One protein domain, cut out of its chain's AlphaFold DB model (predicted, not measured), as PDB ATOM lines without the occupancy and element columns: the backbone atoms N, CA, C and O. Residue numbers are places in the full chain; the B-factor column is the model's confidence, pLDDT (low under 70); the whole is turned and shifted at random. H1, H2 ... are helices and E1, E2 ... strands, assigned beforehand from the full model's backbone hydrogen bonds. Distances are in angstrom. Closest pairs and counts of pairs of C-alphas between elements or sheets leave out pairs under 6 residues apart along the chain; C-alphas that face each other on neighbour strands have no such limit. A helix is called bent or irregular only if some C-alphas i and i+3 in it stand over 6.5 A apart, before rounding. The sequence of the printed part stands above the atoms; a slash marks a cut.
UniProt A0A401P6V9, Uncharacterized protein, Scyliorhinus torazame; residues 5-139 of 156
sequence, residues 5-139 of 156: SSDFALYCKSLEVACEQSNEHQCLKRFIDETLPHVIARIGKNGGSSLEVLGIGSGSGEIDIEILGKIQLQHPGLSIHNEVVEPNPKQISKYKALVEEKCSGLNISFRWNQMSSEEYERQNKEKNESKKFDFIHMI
ATOM      1  N   SER A   5     162.658 156.830 122.942       69.69
ATOM      2  CA  SER A   5     161.470 156.523 123.751       69.69
ATOM      3  C   SER A   5     160.432 157.653 123.817       69.69
ATOM      4  O   SER A   5     159.303 157.414 124.231       69.69
ATOM      5  N   SER A   6     160.791 158.878 123.412       75.81
ATOM      6  CA  SER A   6     159.847 160.005 123.347       75.81
ATOM      7  C   SER A   6     159.004 160.026 122.067       75.81
ATOM      8  O   SER A   6     158.035 160.779 121.998       75.81
ATOM      9  N   ASP A   7     159.341 159.188 121.081       77.19
ATOM     10  CA  ASP A   7     158.551 158.954 119.876       77.19
ATOM     11  C   ASP A   7     158.292 157.452 119.743       77.19
ATOM     12  O   ASP A   7     159.105 156.685 119.229       77.19
ATOM     13  N   PHE A   8     157.132 157.031 120.239       66.00
ATOM     14  CA  PHE A   8     156.749 155.627 120.288       66.00
ATOM     15  C   PHE A   8     156.698 154.972 118.898       66.00
ATOM     16  O   PHE A   8     157.099 153.821 118.740       66.00
ATOM     17  N   ALA A   9     156.243 155.701 117.874       70.38
ATOM     18  CA  ALA A   9     156.147 155.160 116.523       70.38
ATOM     19  C   ALA A   9     157.541 154.931 115.928       70.38
ATOM     20  O   ALA A   9     157.801 153.879 115.336       70.38
ATOM     21  N   LEU A  10     158.447 155.890 116.127       75.38
ATOM     22  CA  LEU A  10     159.834 155.766 115.700       75.38
ATOM     23  C   LEU A  10     160.578 154.682 116.492       75.38
ATOM     24  O   LEU A  10     161.348 153.928 115.898       75.38
ATOM     25  N   TYR A  11     160.318 154.556 117.794       74.81
ATOM     26  CA  TYR A  11     160.856 153.493 118.643       74.81
ATOM     27  C   TYR A  11     160.443 152.109 118.138       74.81
ATOM     28  O   TYR A  11     161.313 151.300 117.818       74.81
ATOM     29  N   CYS A  12     159.141 151.865 117.955       64.75
ATOM     30  CA  CYS A  12     158.643 150.592 117.429       64.75
ATOM     31  C   CYS A  12     159.208 150.279 116.042       64.75
ATOM     32  O   CYS A  12     159.557 149.132 115.772       64.75
ATOM     33  N   LYS A  13     159.316 151.283 115.161       74.12
ATOM     34  CA  LYS A  13     159.858 151.057 113.818       74.12
ATOM     35  C   LYS A  13     161.352 150.741 113.841       74.12
ATOM     36  O   LYS A  13     161.802 149.882 113.089       74.12
ATOM     37  N   SER A  14     162.111 151.423 114.695       75.88
ATOM     38  CA  SER A  14     163.552 151.194 114.847       75.88
ATOM     39  C   SER A  14     163.832 149.812 115.432       75.88
ATOM     40  O   SER A  14     164.735 149.127 114.965       75.88
ATOM     41  N   LEU A  15     163.017 149.384 116.397       69.62
ATOM     42  CA  LEU A  15     163.066 148.040 116.966       69.62
ATOM     43  C   LEU A  15     162.729 146.955 115.951       69.62
ATOM     44  O   LEU A  15     163.463 145.986 115.843       69.62
ATOM     45  N   GLU A  16     161.668 147.137 115.164       69.12
ATOM     46  CA  GLU A  16     161.313 146.194 114.099       69.12
ATOM     47  C   GLU A  16     162.496 145.974 113.148       69.12
ATOM     48  O   GLU A  16     162.874 144.837 112.883       69.12
ATOM     49  N   VAL A  17     163.121 147.063 112.688       76.62
ATOM     50  CA  VAL A  17     164.299 146.995 111.813       76.62
ATOM     51  C   VAL A  17     165.472 146.314 112.519       76.62
ATOM     52  O   VAL A  17     166.149 145.496 111.903       76.62
ATOM     53  N   ALA A  18     165.707 146.615 113.798       69.38
ATOM     54  CA  ALA A  18     166.759 145.972 114.576       69.38
ATOM     55  C   ALA A  18     166.527 144.459 114.702       69.38
ATOM     56  O   ALA A  18     167.456 143.699 114.460       69.38
ATOM     57  N   CYS A  19     165.304 144.013 114.996       64.81
ATOM     58  CA  CYS A  19     164.965 142.593 115.095       64.81
ATOM     59  C   CYS A  19     165.018 141.866 113.744       64.81
ATOM     60  O   CYS A  19     165.394 140.698 113.705       64.81
ATOM     61  N   GLU A  20     164.654 142.526 112.639       68.88
ATOM     62  CA  GLU A  20     164.746 141.950 111.288       68.88
ATOM     63  C   GLU A  20     166.197 141.832 110.801       68.88
ATOM     64  O   GLU A  20     166.523 140.936 110.022       68.88
ATOM     65  N   GLN A  21     167.073 142.735 111.246       72.12
ATOM     66  CA  GLN A  21     168.484 142.770 110.855       72.12
ATOM     67  C   GLN A  21     169.410 142.056 111.848       72.12
ATOM     68  O   GLN A  21     170.600 141.904 111.562       72.12
ATOM     69  N   SER A  22     168.898 141.630 113.005       69.56
ATOM     70  CA  SER A  22     169.672 140.949 114.038       69.56
ATOM     71  C   SER A  22     169.444 139.439 114.033       69.56
ATOM     72  O   SER A  22     168.428 138.907 113.590       69.56
ATOM     73  N   ASN A  23     170.402 138.728 114.622       69.75
ATOM     74  CA  ASN A  23     170.313 137.285 114.836       69.75
ATOM     75  C   ASN A  23     169.642 136.965 116.186       69.75
ATOM     76  O   ASN A  23     169.841 135.879 116.726       69.75
ATOM     77  N   GLU A  24     168.910 137.913 116.775       70.00
ATOM     78  CA  GLU A  24     168.407 137.846 118.151       70.00
ATOM     79  C   GLU A  24     167.452 136.669 118.357       70.00
ATOM     80  O   GLU A  24     167.688 135.838 119.232       70.00
ATOM     81  N   HIS A  25     166.462 136.515 117.473       70.56
ATOM     82  CA  HIS A  25     165.541 135.375 117.501       70.56
ATOM     83  C   HIS A  25     166.281 134.040 117.347       70.56
ATOM     84  O   HIS A  25     165.968 133.067 118.031       70.56
ATOM     85  N   GLN A  26     167.300 133.982 116.483       76.06
ATOM     86  CA  GLN A  26     168.093 132.766 116.289       76.06
ATOM     87  C   GLN A  26     168.947 132.442 117.522       76.06
ATOM     88  O   GLN A  26     169.074 131.275 117.892       76.06
ATOM     89  N   CYS A  27     169.535 133.460 118.151       82.12
ATOM     90  CA  CYS A  27     170.336 133.321 119.361       82.12
ATOM     91  C   CYS A  27     169.474 132.834 120.528       82.12
ATOM     92  O   CYS A  27     169.812 131.846 121.177       82.12
ATOM     93  N   LEU A  28     168.323 133.475 120.731       84.50
ATOM     94  CA  LEU A  28     167.371 133.113 121.771       84.50
ATOM     95  C   LEU A  28     166.842 131.693 121.568       84.50
ATOM     96  O   LEU A  28     166.866 130.888 122.497       84.50
ATOM     97  N   LYS A  29     166.467 131.339 120.336       84.94
ATOM     98  CA  LYS A  29     166.035 129.981 120.007       84.94
ATOM     99  C   LYS A  29     167.129 128.950 120.279       84.94
ATOM    100  O   LYS A  29     166.857 127.910 120.866       84.94
ATOM    101  N   ARG A  30     168.383 129.248 119.922       89.25
ATOM    102  CA  ARG A  30     169.521 128.372 120.240       89.25
ATOM    103  C   ARG A  30     169.705 128.212 121.746       89.25
ATOM    104  O   ARG A  30     169.914 127.100 122.214       89.25
ATOM    105  N   PHE A  31     169.592 129.293 122.512       91.25
ATOM    106  CA  PHE A  31     169.650 129.223 123.967       91.25
ATOM    107  C   PHE A  31     168.541 128.322 124.531       91.25
ATOM    108  O   PHE A  31     168.831 127.443 125.342       91.25
ATOM    109  N   ILE A  32     167.298 128.487 124.070       92.38
ATOM    110  CA  ILE A  32     166.142 127.678 124.489       92.38
ATOM    111  C   ILE A  32     166.321 126.203 124.114       92.38
ATOM    112  O   ILE A  32     165.986 125.315 124.899       92.38
ATOM    113  N   ASP A  33     166.852 125.925 122.925       92.62
ATOM    114  CA  ASP A  33     167.015 124.562 122.429       92.62
ATOM    115  C   ASP A  33     168.210 123.835 123.070       92.62
ATOM    116  O   ASP A  33     168.078 122.666 123.433       92.62
ATOM    117  N   GLU A  34     169.349 124.509 123.246       94.50
ATOM    118  CA  GLU A  34     170.623 123.869 123.605       94.50
ATOM    119  C   GLU A  34     171.045 124.104 125.062       94.50
ATOM    120  O   GLU A  34     171.695 123.254 125.661       94.50
ATOM    121  N   THR A  35     170.704 125.253 125.655       94.25
ATOM    122  CA  THR A  35     171.229 125.655 126.975       94.25
ATOM    123  C   THR A  35     170.177 125.563 128.073       94.25
ATOM    124  O   THR A  35     170.453 125.054 129.162       94.25
ATOM    125  N   LEU A  36     168.954 126.018 127.796       95.19
ATOM    126  CA  LEU A  36     167.867 126.081 128.767       95.19
ATOM    127  C   LEU A  36     167.561 124.732 129.447       95.19
ATOM    128  O   LEU A  36     167.400 124.752 130.669       95.19
ATOM    129  N   PRO A  37     167.554 123.564 128.762       95.50
ATOM    130  CA  PRO A  37     167.325 122.273 129.418       95.50
ATOM    131  C   PRO A  37     168.298 122.003 130.573       95.50
ATOM    132  O   PRO A  37     167.905 121.489 131.620       95.50
ATOM    133  N   HIS A  38     169.560 122.418 130.432       94.69
ATOM    134  CA  HIS A  38     170.565 122.270 131.484       94.69
ATOM    135  C   HIS A  38     170.315 123.208 132.671       94.69
ATOM    136  O   HIS A  38     170.536 122.810 133.817       94.69
ATOM    137  N   VAL A  39     169.823 124.424 132.411       93.69
ATOM    138  CA  VAL A  39     169.463 125.407 133.447       93.69
ATOM    139  C   VAL A  39     168.273 124.907 134.266       93.69
ATOM    140  O   VAL A  39     168.311 124.924 135.496       93.69
ATOM    141  N   ILE A  40     167.240 124.399 133.593       94.88
ATOM    142  CA  ILE A  40     165.995 123.972 134.242       94.88
ATOM    143  C   ILE A  40     166.056 122.540 134.788       94.88
ATOM    144  O   ILE A  40     165.157 122.137 135.514       94.88
ATOM    145  N   ALA A  41     167.111 121.760 134.531       92.62
ATOM    146  CA  ALA A  41     167.212 120.361 134.968       92.62
ATOM    147  C   ALA A  41     167.086 120.141 136.488       92.62
ATOM    148  O   ALA A  41     166.867 119.017 136.941       92.62
ATOM    149  N   ARG A  42     167.290 121.185 137.303       88.12
ATOM    150  CA  ARG A  42     167.322 121.080 138.770       88.12
ATOM    151  C   ARG A  42     166.226 121.854 139.502       88.12
ATOM    152  O   ARG A  42     166.230 121.813 140.731       88.12
ATOM    153  N   ILE A  43     165.315 122.515 138.791       90.31
ATOM    154  CA  ILE A  43     164.170 123.190 139.422       90.31
ATOM    155  C   ILE A  43     163.168 122.153 139.968       90.31
ATOM    156  O   ILE A  43     163.235 120.985 139.583       90.31
ATOM    157  N   GLY A  44     162.295 122.529 140.912       78.00
ATOM    158  CA  GLY A  44     161.246 121.637 141.439       78.00
ATOM    159  C   GLY A  44     161.699 120.468 142.322       78.00
ATOM    160  O   GLY A  44     160.881 119.655 142.743       78.00
ATOM    161  N   LYS A  45     162.991 120.364 142.661       70.56
ATOM    162  CA  LYS A  45     163.546 119.239 143.445       70.56
ATOM    163  C   LYS A  45     163.039 119.119 144.886       70.56
ATOM    164  O   LYS A  45     163.360 118.141 145.556       70.56
ATOM    165  N   ASN A  46     162.238 120.065 145.363       67.19
ATOM    166  CA  ASN A  46     161.755 120.095 146.743       67.19
ATOM    167  C   ASN A  46     160.527 119.191 146.987       67.19
ATOM    168  O   ASN A  46     159.896 119.303 148.034       67.19
ATOM    169  N   GLY A  47     160.187 118.298 146.048       66.06
ATOM    170  CA  GLY A  47     159.099 117.324 146.206       66.06
ATOM    171  C   GLY A  47     157.693 117.907 146.036       66.06
ATOM    172  O   GLY A  47     156.721 117.262 146.420       66.06
ATOM    173  N   GLY A  48     157.579 119.117 145.480       76.94
ATOM    174  CA  GLY A  48     156.296 119.701 145.096       76.94
ATOM    175  C   GLY A  48     155.676 118.959 143.911       76.94
ATOM    176  O   GLY A  48     156.385 118.410 143.071       76.94
ATOM    177  N   SER A  49     154.345 118.950 143.832       85.94
ATOM    178  CA  SER A  49     153.603 118.409 142.681       85.94
ATOM    179  C   SER A  49     153.517 119.386 141.504       85.94
ATOM    180  O   SER A  49     152.985 119.035 140.451       85.94
ATOM    181  N   SER A  50     154.010 120.611 141.692       92.31
ATOM    182  CA  SER A  50     153.909 121.705 140.740       92.31
ATOM    183  C   SER A  50     155.180 122.555 140.696       92.31
ATOM    184  O   SER A  50     155.961 122.566 141.649       92.31
ATOM    185  N   LEU A  51     155.370 123.256 139.579       95.31
ATOM    186  CA  LEU A  51     156.417 124.248 139.354       95.31
ATOM    187  C   LEU A  51     155.797 125.642 139.265       95.31
ATOM    188  O   LEU A  51     154.876 125.855 138.476       95.31
ATOM    189  N   GLU A  52     156.333 126.593 140.023       95.12
ATOM    190  CA  GLU A  52     155.939 128.002 139.950       95.12
ATOM    191  C   GLU A  52     156.872 128.751 138.990       95.12
ATOM    192  O   GLU A  52     158.070 128.893 139.249       95.12
ATOM    193  N   VAL A  53     156.329 129.255 137.884       97.00
ATOM    194  CA  VAL A  53     157.074 129.987 136.848       97.00
ATOM    195  C   VAL A  53     156.562 131.423 136.766       97.00
ATOM    196  O   VAL A  53     155.358 131.653 136.851       97.00
ATOM    197  N   LEU A  54     157.468 132.391 136.621       96.88
ATOM    198  CA  LEU A  54     157.136 133.803 136.412       96.88
ATOM    199  C   LEU A  54     157.784 134.319 135.124       96.88
ATOM    200  O   LEU A  54     159.013 134.370 135.023       96.88
ATOM    201  N   GLY A  55     156.949 134.752 134.184       96.38
ATOM    202  CA  GLY A  55     157.349 135.490 132.990       96.38
ATOM    203  C   GLY A  55     157.099 136.984 133.158       96.38
ATOM    204  O   GLY A  55     155.973 137.412 133.424       96.38
ATOM    205  N   ILE A  56     158.152 137.790 133.022       93.69
ATOM    206  CA  ILE A  56     158.076 139.256 133.072       93.69
ATOM    207  C   ILE A  56     158.364 139.811 131.679       93.69
ATOM    208  O   ILE A  56     159.397 139.492 131.089       93.69
ATOM    209  N   GLY A  57     157.471 140.669 131.180       88.81
ATOM    210  CA  GLY A  57     157.584 141.258 129.844       88.81
ATOM    211  C   GLY A  57     157.345 140.244 128.727       88.81
ATOM    212  O   GLY A  57     157.971 140.328 127.676       88.81
ATOM    213  N   SER A  58     156.470 139.263 128.961       89.44
ATOM    214  CA  SER A  58     156.247 138.127 128.058       89.44
ATOM    215  C   SER A  58     155.672 138.495 126.686       89.44
ATOM    216  O   SER A  58     155.661 137.659 125.779       89.44
ATOM    217  N   GLY A  59     155.138 139.708 126.507       89.44
ATOM    218  CA  GLY A  59     154.524 140.109 125.250       89.44
ATOM    219  C   GLY A  59     153.388 139.164 124.835       89.44
ATOM    220  O   GLY A  59     152.459 138.908 125.603       89.44
ATOM    221  N   SER A  60     153.438 138.682 123.594       91.62
ATOM    222  CA  SER A  60     152.474 137.733 123.017       91.62
ATOM    223  C   SER A  60     152.769 136.269 123.368       91.62
ATOM    224  O   SER A  60     151.984 135.395 123.006       91.62
ATOM    225  N   GLY A  61     153.838 136.007 124.128       92.62
ATOM    226  CA  GLY A  61     154.096 134.730 124.785       92.62
ATOM    227  C   GLY A  61     154.710 133.633 123.925       92.62
ATOM    228  O   GLY A  61     154.799 132.501 124.388       92.62
ATOM    229  N   GLU A  62     155.151 133.915 122.699       91.50
ATOM    230  CA  GLU A  62     155.754 132.905 121.823       91.50
ATOM    231  C   GLU A  62     156.955 132.224 122.486       91.50
ATOM    232  O   GLU A  62     157.043 130.997 122.508       91.50
ATOM    233  N   ILE A  63     157.839 133.026 123.081       90.88
ATOM    234  CA  ILE A  63     159.030 132.539 123.777       90.88
ATOM    235  C   ILE A  63     158.666 131.813 125.071       90.88
ATOM    236  O   ILE A  63     159.208 130.743 125.346       90.88
ATOM    237  N   ASP A  64     157.732 132.356 125.851       94.56
ATOM    238  CA  ASP A  64     157.261 131.712 127.073       94.56
ATOM    239  C   ASP A  64     156.726 130.305 126.797       94.56
ATOM    240  O   ASP A  64     157.071 129.372 127.514       94.56
ATOM    241  N   ILE A  65     155.921 130.122 125.744       94.38
ATOM    242  CA  ILE A  65     155.389 128.802 125.387       94.38
ATOM    243  C   ILE A  65     156.518 127.820 125.063       94.38
ATOM    244  O   ILE A  65     156.453 126.659 125.477       94.38
ATOM    245  N   GLU A  66     157.575 128.260 124.375       93.62
ATOM    246  CA  GLU A  66     158.743 127.411 124.128       93.62
ATOM    247  C   GLU A  66     159.450 127.026 125.436       93.62
ATOM    248  O   GLU A  66     159.746 125.848 125.652       93.62
ATOM    249  N   ILE A  67     159.660 127.985 126.342       95.50
ATOM    250  CA  ILE A  67     160.268 127.758 127.662       95.50
ATOM    251  C   ILE A  67     159.440 126.773 128.486       95.50
ATOM    252  O   ILE A  67     159.979 125.787 128.994       95.50
ATOM    253  N   LEU A  68     158.133 127.006 128.591       96.00
ATOM    254  CA  LEU A  68     157.202 126.149 129.323       96.00
ATOM    255  C   LEU A  68     157.187 124.733 128.737       96.00
ATOM    256  O   LEU A  68     157.198 123.758 129.487       96.00
ATOM    257  N   GLY A  69     157.258 124.608 127.409       94.38
ATOM    258  CA  GLY A  69     157.424 123.326 126.730       94.38
ATOM    259  C   GLY A  69     158.709 122.602 127.141       94.38
ATOM    260  O   GLY A  69     158.664 121.417 127.475       94.38
ATOM    261  N   LYS A  70     159.855 123.299 127.190       95.38
ATOM    262  CA  LYS A  70     161.122 122.709 127.668       95.38
ATOM    263  C   LYS A  70     161.042 122.298 129.138       95.38
ATOM    264  O   LYS A  70     161.526 121.222 129.482       95.38
ATOM    265  N   ILE A  71     160.408 123.105 129.992       95.06
ATOM    266  CA  ILE A  71     160.191 122.780 131.411       95.06
ATOM    267  C   ILE A  71     159.351 121.511 131.546       95.06
ATOM    268  O   ILE A  71     159.756 120.590 132.256       95.06
ATOM    269  N   GLN A  72     158.232 121.421 130.827       92.25
ATOM    270  CA  GLN A  72     157.347 120.259 130.877       92.25
ATOM    271  C   GLN A  72     158.042 118.979 130.395       92.25
ATOM    272  O   GLN A  72     157.840 117.917 130.982       92.25
ATOM    273  N   LEU A  73     158.875 119.072 129.350       92.69
ATOM    274  CA  LEU A  73     159.673 117.949 128.847       92.69
ATOM    275  C   LEU A  73     160.738 117.498 129.852       92.69
ATOM    276  O   LEU A  73     160.986 116.301 129.987       92.69
ATOM    277  N   GLN A  74     161.368 118.444 130.548       93.25
ATOM    278  CA  GLN A  74     162.401 118.146 131.535       93.25
ATOM    279  C   GLN A  74     161.822 117.558 132.832       93.25
ATOM    280  O   GLN A  74     162.504 116.784 133.505       93.25
ATOM    281  N   HIS A  75     160.571 117.901 133.156       92.12
ATOM    282  CA  HIS A  75     159.870 117.510 134.383       92.12
ATOM    283  C   HIS A  75     158.497 116.895 134.069       92.12
ATOM    284  O   HIS A  75     157.455 117.476 134.397       92.12
ATOM    285  N   PRO A  76     158.459 115.717 133.416       89.56
ATOM    286  CA  PRO A  76     157.200 115.084 133.052       89.56
ATOM    287  C   PRO A  76     156.389 114.726 134.306       89.56
ATOM    288  O   PRO A  76     156.912 114.157 135.261       89.56
ATOM    289  N   GLY A  77     155.094 115.043 134.288       88.00
ATOM    290  CA  GLY A  77     154.158 114.731 135.374       88.00
ATOM    291  C   GLY A  77     153.980 115.830 136.426       88.00
ATOM    292  O   GLY A  77     153.001 115.772 137.165       88.00
ATOM    293  N   LEU A  78     154.844 116.850 136.464       91.62
ATOM    294  CA  LEU A  78     154.603 118.043 137.283       91.62
ATOM    295  C   LEU A  78     153.641 118.997 136.566       91.62
ATOM    296  O   LEU A  78     153.725 119.161 135.344       91.62
ATOM    297  N   SER A  79     152.728 119.619 137.319       94.19
ATOM    298  CA  SER A  79     151.945 120.747 136.806       94.19
ATOM    299  C   SER A  79     152.791 122.016 136.790       94.19
ATOM    300  O   SER A  79     153.712 122.170 137.589       94.19
ATOM    301  N   ILE A  80     152.473 122.951 135.902       95.94
ATOM    302  CA  ILE A  80     153.130 124.257 135.860       95.94
ATOM    303  C   ILE A  80     152.097 125.340 136.178       95.94
ATOM    304  O   ILE A  80     151.035 125.416 135.558       95.94
ATOM    305  N   HIS A  81     152.403 126.193 137.150       96.31
ATOM    306  CA  HIS A  81     151.670 127.425 137.418       96.31
ATOM    307  C   HIS A  81     152.500 128.585 136.885       96.31
ATOM    308  O   HIS A  81     153.516 128.952 137.469       96.31
ATOM    309  N   ASN A  82     152.086 129.132 135.745       97.56
ATOM    310  CA  ASN A  82     152.760 130.247 135.107       97.56
ATOM    311  C   ASN A  82     152.069 131.569 135.463       97.56
ATOM    312  O   ASN A  82     150.890 131.770 135.166       97.56
ATOM    313  N   GLU A  83     152.800 132.487 136.082       97.31
ATOM    314  CA  GLU A  83     152.383 133.874 136.240       97.31
ATOM    315  C   GLU A  83     153.004 134.735 135.142       97.31
ATOM    316  O   GLU A  83     154.205 134.681 134.904       97.31
ATOM    317  N   VAL A  84     152.186 135.565 134.505       97.06
ATOM    318  CA  VAL A  84     152.613 136.495 133.459       97.06
ATOM    319  C   VAL A  84     152.439 137.918 133.962       97.06
ATOM    320  O   VAL A  84     151.360 138.273 134.441       97.06
ATOM    321  N   VAL A  85     153.483 138.734 133.833       95.00
ATOM    322  CA  VAL A  85     153.471 140.177 134.099       95.00
ATOM    323  C   VAL A  85     153.730 140.906 132.789       95.00
ATOM    324  O   VAL A  85     154.840 140.874 132.262       95.00
ATOM    325  N   GLU A  86     152.695 141.545 132.252       93.31
ATOM    326  CA  GLU A  86     152.750 142.249 130.969       93.31
ATOM    327  C   GLU A  86     151.827 143.478 131.012       93.31
ATOM    328  O   GLU A  86     150.617 143.326 131.185       93.31
ATOM    329  N   PRO A  87     152.333 144.709 130.848       89.69
ATOM    330  CA  PRO A  87     151.490 145.900 130.935       89.69
ATOM    331  C   PRO A  87     150.526 146.063 129.745       89.69
ATOM    332  O   PRO A  87     149.474 146.693 129.891       89.69
ATOM    333  N   ASN A  88     150.849 145.526 128.562       87.12
ATOM    334  CA  ASN A  88     150.073 145.756 127.347       87.12
ATOM    335  C   ASN A  88     148.891 144.766 127.207       87.12
ATOM    336  O   ASN A  88     149.093 143.584 126.909       87.12
ATOM    337  N   PRO A  89     147.626 145.229 127.292       88.75
ATOM    338  CA  PRO A  89     146.455 144.350 127.217       88.75
ATOM    339  C   PRO A  89     146.313 143.629 125.871       88.75
ATOM    340  O   PRO A  89     145.745 142.536 125.811       88.75
ATOM    341  N   LYS A  90     146.823 144.210 124.778       88.88
ATOM    342  CA  LYS A  90     146.788 143.562 123.460       88.88
ATOM    343  C   LYS A  90     147.715 142.362 123.402       88.88
ATOM    344  O   LYS A  90     147.344 141.338 122.844       88.88
ATOM    345  N   GLN A  91     148.890 142.495 124.003       88.62
ATOM    346  CA  GLN A  91     149.879 141.431 124.082       88.62
ATOM    347  C   GLN A  91     149.358 140.283 124.947       88.62
ATOM    348  O   GLN A  91     149.316 139.151 124.478       88.62
ATOM    349  N   ILE A  92     148.774 140.595 126.112       93.69
ATOM    350  CA  ILE A  92     148.055 139.604 126.930       93.69
ATOM    351  C   ILE A  92     146.951 138.906 126.129       93.69
ATOM    352  O   ILE A  92     146.787 137.696 126.238       93.69
ATOM    353  N   SER A  93     146.174 139.648 125.335       95.69
ATOM    354  CA  SER A  93     145.084 139.061 124.544       95.69
ATOM    355  C   SER A  93     145.607 138.075 123.496       95.69
ATOM    356  O   SER A  93     145.055 136.986 123.359       95.69
ATOM    357  N   LYS A  94     146.699 138.416 122.802       94.81
ATOM    358  CA  LYS A  94     147.377 137.500 121.872       94.81
ATOM    359  C   LYS A  94     147.935 136.278 122.578       94.81
ATOM    360  O   LYS A  94     147.756 135.170 122.090       94.81
ATOM    361  N   TYR A  95     148.570 136.477 123.729       95.94
ATOM    362  CA  TYR A  95     149.140 135.383 124.497       95.94
ATOM    363  C   TYR A  95     148.038 134.425 124.967       95.94
ATOM    364  O   TYR A  95     148.141 133.219 124.773       95.94
ATOM    365  N   LYS A  96     146.908 134.931 125.467       97.12
ATOM    366  CA  LYS A  96     145.748 134.085 125.794       97.12
ATOM    367  C   LYS A  96     145.260 133.262 124.597       97.12
ATOM    368  O   LYS A  96     145.074 132.060 124.748       97.12
ATOM    369  N   ALA A  97     145.127 133.873 123.417       96.44
ATOM    370  CA  ALA A  97     144.757 133.148 122.199       96.44
ATOM    371  C   ALA A  97     145.796 132.072 121.819       96.44
ATOM    372  O   ALA A  97     145.435 130.952 121.468       96.44
ATOM    373  N   LEU A  98     147.089 132.380 121.955       95.50
ATOM    374  CA  LEU A  98     148.175 131.429 121.711       95.50
ATOM    375  C   LEU A  98     148.155 130.254 122.704       95.50
ATOM    376  O   LEU A  98     148.418 129.118 122.317       95.50
ATOM    377  N   VAL A  99     147.832 130.512 123.975       95.94
ATOM    378  CA  VAL A  99     147.657 129.483 125.014       95.94
ATOM    379  C   VAL A  99     146.480 128.573 124.675       95.94
ATOM    380  O   VAL A  99     146.610 127.355 124.769       95.94
ATOM    381  N   GLU A 100     145.351 129.139 124.252       94.19
ATOM    382  CA  GLU A 100     144.186 128.361 123.815       94.19
ATOM    383  C   GLU A 100     144.524 127.452 122.623       94.19
ATOM    384  O   GLU A 100     144.105 126.295 122.595       94.19
ATOM    385  N   GLU A 101     145.335 127.937 121.678       93.69
ATOM    386  CA  GLU A 101     145.785 127.169 120.513       93.69
ATOM    387  C   GLU A 101     146.793 126.065 120.880       93.69
ATOM    388  O   GLU A 101     146.639 124.916 120.464       93.69
ATOM    389  N   LYS A 102     147.845 126.400 121.641       91.88
ATOM    390  CA  LYS A 102     149.036 125.544 121.802       91.88
ATOM    391  C   LYS A 102     149.107 124.776 123.115       91.88
ATOM    392  O   LYS A 102     149.820 123.777 123.188       91.88
ATOM    393  N   CYS A 103     148.414 125.234 124.153       87.31
ATOM    394  CA  CYS A 103     148.479 124.632 125.486       87.31
ATOM    395  C   CYS A 103     147.235 123.825 125.853       87.31
ATOM    396  O   CYS A 103     147.157 123.310 126.969       87.31
ATOM    397  N   SER A 104     146.280 123.677 124.933       81.25
ATOM    398  CA  SER A 104     145.118 122.818 125.141       81.25
ATOM    399  C   SER A 104     145.559 121.381 125.454       81.25
ATOM    400  O   SER A 104     146.253 120.739 124.666       81.25
ATOM    401  N   GLY A 105     145.195 120.888 126.641       77.62
ATOM    402  CA  GLY A 105     145.566 119.553 127.126       77.62
ATOM    403  C   GLY A 105     146.924 119.455 127.835       77.62
ATOM    404  O   GLY A 105     147.274 118.369 128.295       77.62
ATOM    405  N   LEU A 106     147.676 120.554 127.970       83.75
ATOM    406  CA  LEU A 106     148.877 120.595 128.810       83.75
ATOM    407  C   LEU A 106     148.507 120.843 130.279       83.75
ATOM    408  O   LEU A 106     147.530 121.526 130.583       83.75
ATOM    409  N   ASN A 107     149.316 120.327 131.207       90.50
ATOM    410  CA  ASN A 107     149.124 120.525 132.647       90.50
ATOM    411  C   ASN A 107     149.699 121.876 133.114       90.50
ATOM    412  O   ASN A 107     150.533 121.939 134.019       90.50
ATOM    413  N   ILE A 108     149.294 122.954 132.440       94.75
ATOM    414  CA  ILE A 108     149.802 124.310 132.650       94.75
ATOM    415  C   ILE A 108     148.622 125.235 132.939       94.75
ATOM    416  O   ILE A 108     147.653 125.285 132.185       94.75
ATOM    417  N   SER A 109     148.715 125.989 134.028       95.56
ATOM    418  CA  SER A 109     147.755 127.033 134.384       95.56
ATOM    419  C   SER A 109     148.404 128.407 134.288       95.56
ATOM    420  O   SER A 109     149.604 128.544 134.517       95.56
ATOM    421  N   PHE A 110     147.604 129.418 133.955       97.44
ATOM    422  CA  PHE A 110     148.086 130.775 133.718       97.44
ATOM    423  C   PHE A 110     147.393 131.776 134.640       97.44
ATOM    424  O   PHE A 110     146.162 131.809 134.725       97.44
ATOM    425  N   ARG A 111     148.183 132.642 135.274       97.19
ATOM    426  CA  ARG A 111     147.720 133.849 135.965       97.19
ATOM    427  C   ARG A 111     148.228 135.073 135.218       97.19
ATOM    428  O   ARG A 111     149.422 135.210 134.980       97.19
ATOM    429  N   TRP A 112     147.317 135.978 134.890       97.69
ATOM    430  CA  TRP A 112     147.609 137.162 134.085       97.69
ATOM    431  C   TRP A 112     147.622 138.410 134.963       97.69
ATOM    432  O   TRP A 112     146.594 138.763 135.542       97.69
ATOM    433  N   ASN A 113     148.759 139.092 135.032       95.81
ATOM    434  CA  ASN A 113     148.928 140.345 135.755       95.81
ATOM    435  C   ASN A 113     149.179 141.468 134.737       95.81
ATOM    436  O   ASN A 113     150.294 141.635 134.242       95.81
ATOM    437  N   GLN A 114     148.130 142.232 134.414       95.31
ATOM    438  CA  GLN A 114     148.241 143.397 133.532       95.31
ATOM    439  C   GLN A 114     148.793 144.598 134.309       95.31
ATOM    440  O   GLN A 114     148.028 145.414 134.820       95.31
ATOM    441  N   MET A 115     150.114 144.662 134.444       91.31
ATOM    442  CA  MET A 115     150.837 145.710 135.168       91.31
ATOM    443  C   MET A 115     152.316 145.704 134.771       91.31
ATOM    444  O   MET A 115     152.779 144.754 134.134       91.31
ATOM    445  N   SER A 116     153.060 146.745 135.141       89.00
ATOM    446  CA  SER A 116     154.517 146.745 134.984       89.00
ATOM    447  C   SER A 116     155.209 145.851 136.025       89.00
ATOM    448  O   SER A 116     154.620 145.476 137.044       89.00
ATOM    449  N   SER A 117     156.485 145.529 135.801       89.31
ATOM    450  CA  SER A 117     157.315 144.812 136.777       89.31
ATOM    451  C   SER A 117     157.449 145.565 138.098       89.31
ATOM    452  O   SER A 117     157.381 144.949 139.160       89.31
ATOM    453  N   GLU A 118     157.588 146.892 138.053       88.25
ATOM    454  CA  GLU A 118     157.697 147.739 139.246       88.25
ATOM    455  C   GLU A 118     156.388 147.743 140.042       88.25
ATOM    456  O   GLU A 118     156.393 147.685 141.273       88.25
ATOM    457  N   GLU A 119     155.252 147.796 139.344       89.75
ATOM    458  CA  GLU A 119     153.934 147.713 139.968       89.75
ATOM    459  C   GLU A 119     153.707 146.346 140.613       89.75
ATOM    460  O   GLU A 119     153.231 146.288 141.749       89.75
ATOM    461  N   TYR A 120     154.093 145.265 139.930       91.44
ATOM    462  CA  TYR A 120     154.019 143.902 140.454       91.44
ATOM    463  C   TYR A 120     154.893 143.727 141.701       91.44
ATOM    464  O   TYR A 120     154.426 143.239 142.732       91.44
ATOM    465  N   GLU A 121     156.141 144.197 141.654       90.50
ATOM    466  CA  GLU A 121     157.057 144.151 142.795       90.50
ATOM    467  C   GLU A 121     156.503 144.938 143.992       90.50
ATOM    468  O   GLU A 121     156.507 144.440 145.123       90.50
ATOM    469  N   ARG A 122     155.988 146.153 143.756       91.00
ATOM    470  CA  ARG A 122     155.373 146.983 144.799       91.00
ATOM    471  C   ARG A 122     154.164 146.288 145.422       91.00
ATOM    472  O   ARG A 122     154.087 146.219 146.645       91.00
ATOM    473  N   GLN A 123     153.261 145.733 144.612       91.50
ATOM    474  CA  GLN A 123     152.091 145.014 145.123       91.50
ATOM    475  C   GLN A 123     152.479 143.802 145.974       91.50
ATOM    476  O   GLN A 123     151.873 143.580 147.021       91.50
ATOM    477  N   ASN A 124     153.487 143.028 145.565       89.25
ATOM    478  CA  ASN A 124     153.934 141.862 146.332       89.25
ATOM    479  C   ASN A 124     154.542 142.267 147.683       89.25
ATOM    480  O   ASN A 124     154.273 141.628 148.702       89.25
ATOM    481  N   LYS A 125     155.300 143.374 147.710       88.50
ATOM    482  CA  LYS A 125     155.823 143.972 148.949       88.50
ATOM    483  C   LYS A 125     154.698 144.435 149.877       88.50
ATOM    484  O   LYS A 125     154.734 144.136 151.066       88.50
ATOM    485  N   GLU A 126     153.691 145.123 149.343       89.56
ATOM    486  CA  GLU A 126     152.542 145.626 150.114       89.56
ATOM    487  C   GLU A 126     151.682 144.497 150.694       89.56
ATOM    488  O   GLU A 126     151.224 144.588 151.832       89.56
ATOM    489  N   LYS A 127     151.500 143.404 149.945       86.25
ATOM    490  CA  LYS A 127     150.757 142.218 150.401       86.25
ATOM    491  C   LYS A 127     151.545 141.347 151.386       86.25
ATOM    492  O   LYS A 127     150.992 140.387 151.915       86.25
ATOM    493  N   ASN A 128     152.821 141.666 151.634       76.75
ATOM    494  CA  ASN A 128     153.763 140.832 152.383       76.75
ATOM    495  C   ASN A 128     153.822 139.380 151.847       76.75
ATOM    496  O   ASN A 128     154.063 138.425 152.588       76.75
ATOM    497  N   GLU A 129     153.571 139.214 150.545       77.44
ATOM    498  CA  GLU A 129     153.609 137.928 149.857       77.44
ATOM    499  C   GLU A 129     155.069 137.604 149.524       77.44
ATOM    500  O   GLU A 129     155.674 138.192 148.633       77.44
ATOM    501  N   SER A 130     155.652 136.629 150.226       72.69
ATOM    502  CA  SER A 130     156.971 136.073 149.890       72.69
ATOM    503  C   SER A 130     156.834 134.869 148.957       72.69
ATOM    504  O   SER A 130     157.353 133.781 149.224       72.69
ATOM    505  N   LYS A 131     156.088 135.050 147.856       84.06
ATOM    506  CA  LYS A 131     155.928 133.994 146.854       84.06
ATOM    507  C   LYS A 131     157.293 133.672 146.242       84.06
ATOM    508  O   LYS A 131     158.032 134.562 145.826       84.06
ATOM    509  N   LYS A 132     157.632 132.384 146.220       89.25
ATOM    510  CA  LYS A 132     158.838 131.866 145.572       89.25
ATOM    511  C   LYS A 132     158.458 131.268 144.228       89.25
ATOM    512  O   LYS A 132     157.391 130.674 144.104       89.25
ATOM    513  N   PHE A 133     159.357 131.412 143.269       93.06
ATOM    514  CA  PHE A 133     159.244 130.818 141.947       93.06
ATOM    515  C   PHE A 133     160.410 129.856 141.742       93.06
ATOM    516  O   PHE A 133     161.534 130.137 142.164       93.06
ATOM    517  N   ASP A 134     160.131 128.725 141.108       94.69
ATOM    518  CA  ASP A 134     161.131 127.750 140.681       94.69
ATOM    519  C   ASP A 134     161.935 128.268 139.486       94.69
ATOM    520  O   ASP A 134     163.111 127.933 139.330       94.69
ATOM    521  N   PHE A 135     161.308 129.103 138.652       95.81
ATOM    522  CA  PHE A 135     161.950 129.740 137.512       95.81
ATOM    523  C   PHE A 135     161.353 131.125 137.245       95.81
ATOM    524  O   PHE A 135     160.137 131.290 137.210       95.81
ATOM    525  N   ILE A 136     162.215 132.122 137.039       95.19
ATOM    526  CA  ILE A 136     161.824 133.475 136.631       95.19
ATOM    527  C   ILE A 136     162.584 133.795 135.351       95.19
ATOM    528  O   ILE A 136     163.809 133.660 135.324       95.19
ATOM    529  N   HIS A 137     161.880 134.246 134.317       93.69
ATOM    530  CA  HIS A 137     162.512 134.768 133.113       93.69
ATOM    531  C   HIS A 137     162.036 136.188 132.812       93.69
ATOM    532  O   HIS A 137     160.863 136.530 132.952       93.69
ATOM    533  N   MET A 138     162.986 137.015 132.386       90.75
ATOM    534  CA  MET A 138     162.755 138.368 131.893       90.75
ATOM    535  C   MET A 138     163.384 138.409 130.512       90.75
ATOM    536  O   MET A 138     164.606 138.491 130.388       90.75
ATOM    537  N   ILE A 139     162.565 138.209 129.486       76.81
ATOM    538  CA  ILE A 139     163.050 138.140 128.113       76.81
ATOM    539  C   ILE A 139     162.435 139.305 127.379       76.81
ATOM    540  O   ILE A 139     161.249 139.321 127.071       76.81
TER     541      ILE A 139
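Overview. This is residues 5 to 139 of the 156 residues of an uncharacterized protein of Scyliorhinus torazame (UniProt A0A401P6V9). A four-stranded parallel sheet is the wall of this domain: H3 and H4 cover one of its faces, and the other is largely bare. H2 packs on H3, the free residues 5 to 24, with H1, stick out as an arm, and residues 121 to 130, with most of H5, stick out elsewhere. The 135 printed residues hold five named helices and four named strands, in the order H1 H2 E1 H3 E2 H4 E3 H5 E4; the sheet order is E3 E2 E1 E4, and the class is mixed, helices and strands. The whole is compact, with a radius of gyration of the C-alphas of 16.0 A and spans of 49 by 39 by 26 A.

Arrangement. Start at inner strands E1, residues 50 to 56, and E2, residues 79 to 85: they are parallel at 18 degrees, with N 53 and O 81 2.9 A apart. Edge strand E3, residues 108 to 113, is parallel to E2, with N 111 and O 82 at 2.8 A; edge strand E4, residues 135 to 138, is parallel to E1, with N 54 and O 135 at 2.9 A. The sheet is twisted, its C-alphas lying up to 4.3 A off the best plane. H3, residues 62 to 74, and H4, residues 89 to 102, are on the same face, making two layers, helices over one face of a sheet. Their heights over the sheet are 9.4 A and 10.6 A, and both run along the strands. H3 touches H4 with residues 62 to 65 alone, the closest C-alphas being those of Glu 62 and Tyr 95, 7.6 A apart. E1, H3, E2 and E2, H4, E3 are strand-helix-strand units, parallel neighbour strands with a helix between, with right-handed crossovers. H5, residues 117 to 126, only grazes the sheet with residues 117 to 120; E3, H5, E4 is a split unit, E2 and E1 lying between its strands, and its crossover is right-handed. H2, residues 24 to 40, touches H3 at a shallow tilt of 25 degrees, the same way; the C-alphas of Pro 37 and Lys 70 are closest, at 6.5 A. H1, residues 8 to 21, is close to H2 but not clearly touching. Every O i to N i+4 pair is within hydrogen-bond range in H1, H3, H4 and H5; in H2, 10 of 13 are.

Along the chain. Find C-alpha 8 at (156.749, 155.627, 120.288), where H1 begins; it runs 19.8 A. H2 runs 21.4 A, with a kink of 46 degrees near residue 34, and is only just irregular: C-alphas 34 and 37 are 6.9 A apart. E1 begins at C-alpha 50 (153.909, 121.705, 140.740) and runs 19.6 A; E2 and H4 each run 19.7 A, and H3 18.9 A. E4 ends at C-alpha 138 (162.755, 138.368, 131.893).

Size, cuts and confidence. The farthest C-alphas, those of Asp 7 and Gly 47, are 49.3 A apart. The printed part has no cut, and no link is long. Mean pLDDT of the printed part is 87.6; among the residues under 70 are 18 to 20 and 46 to 47.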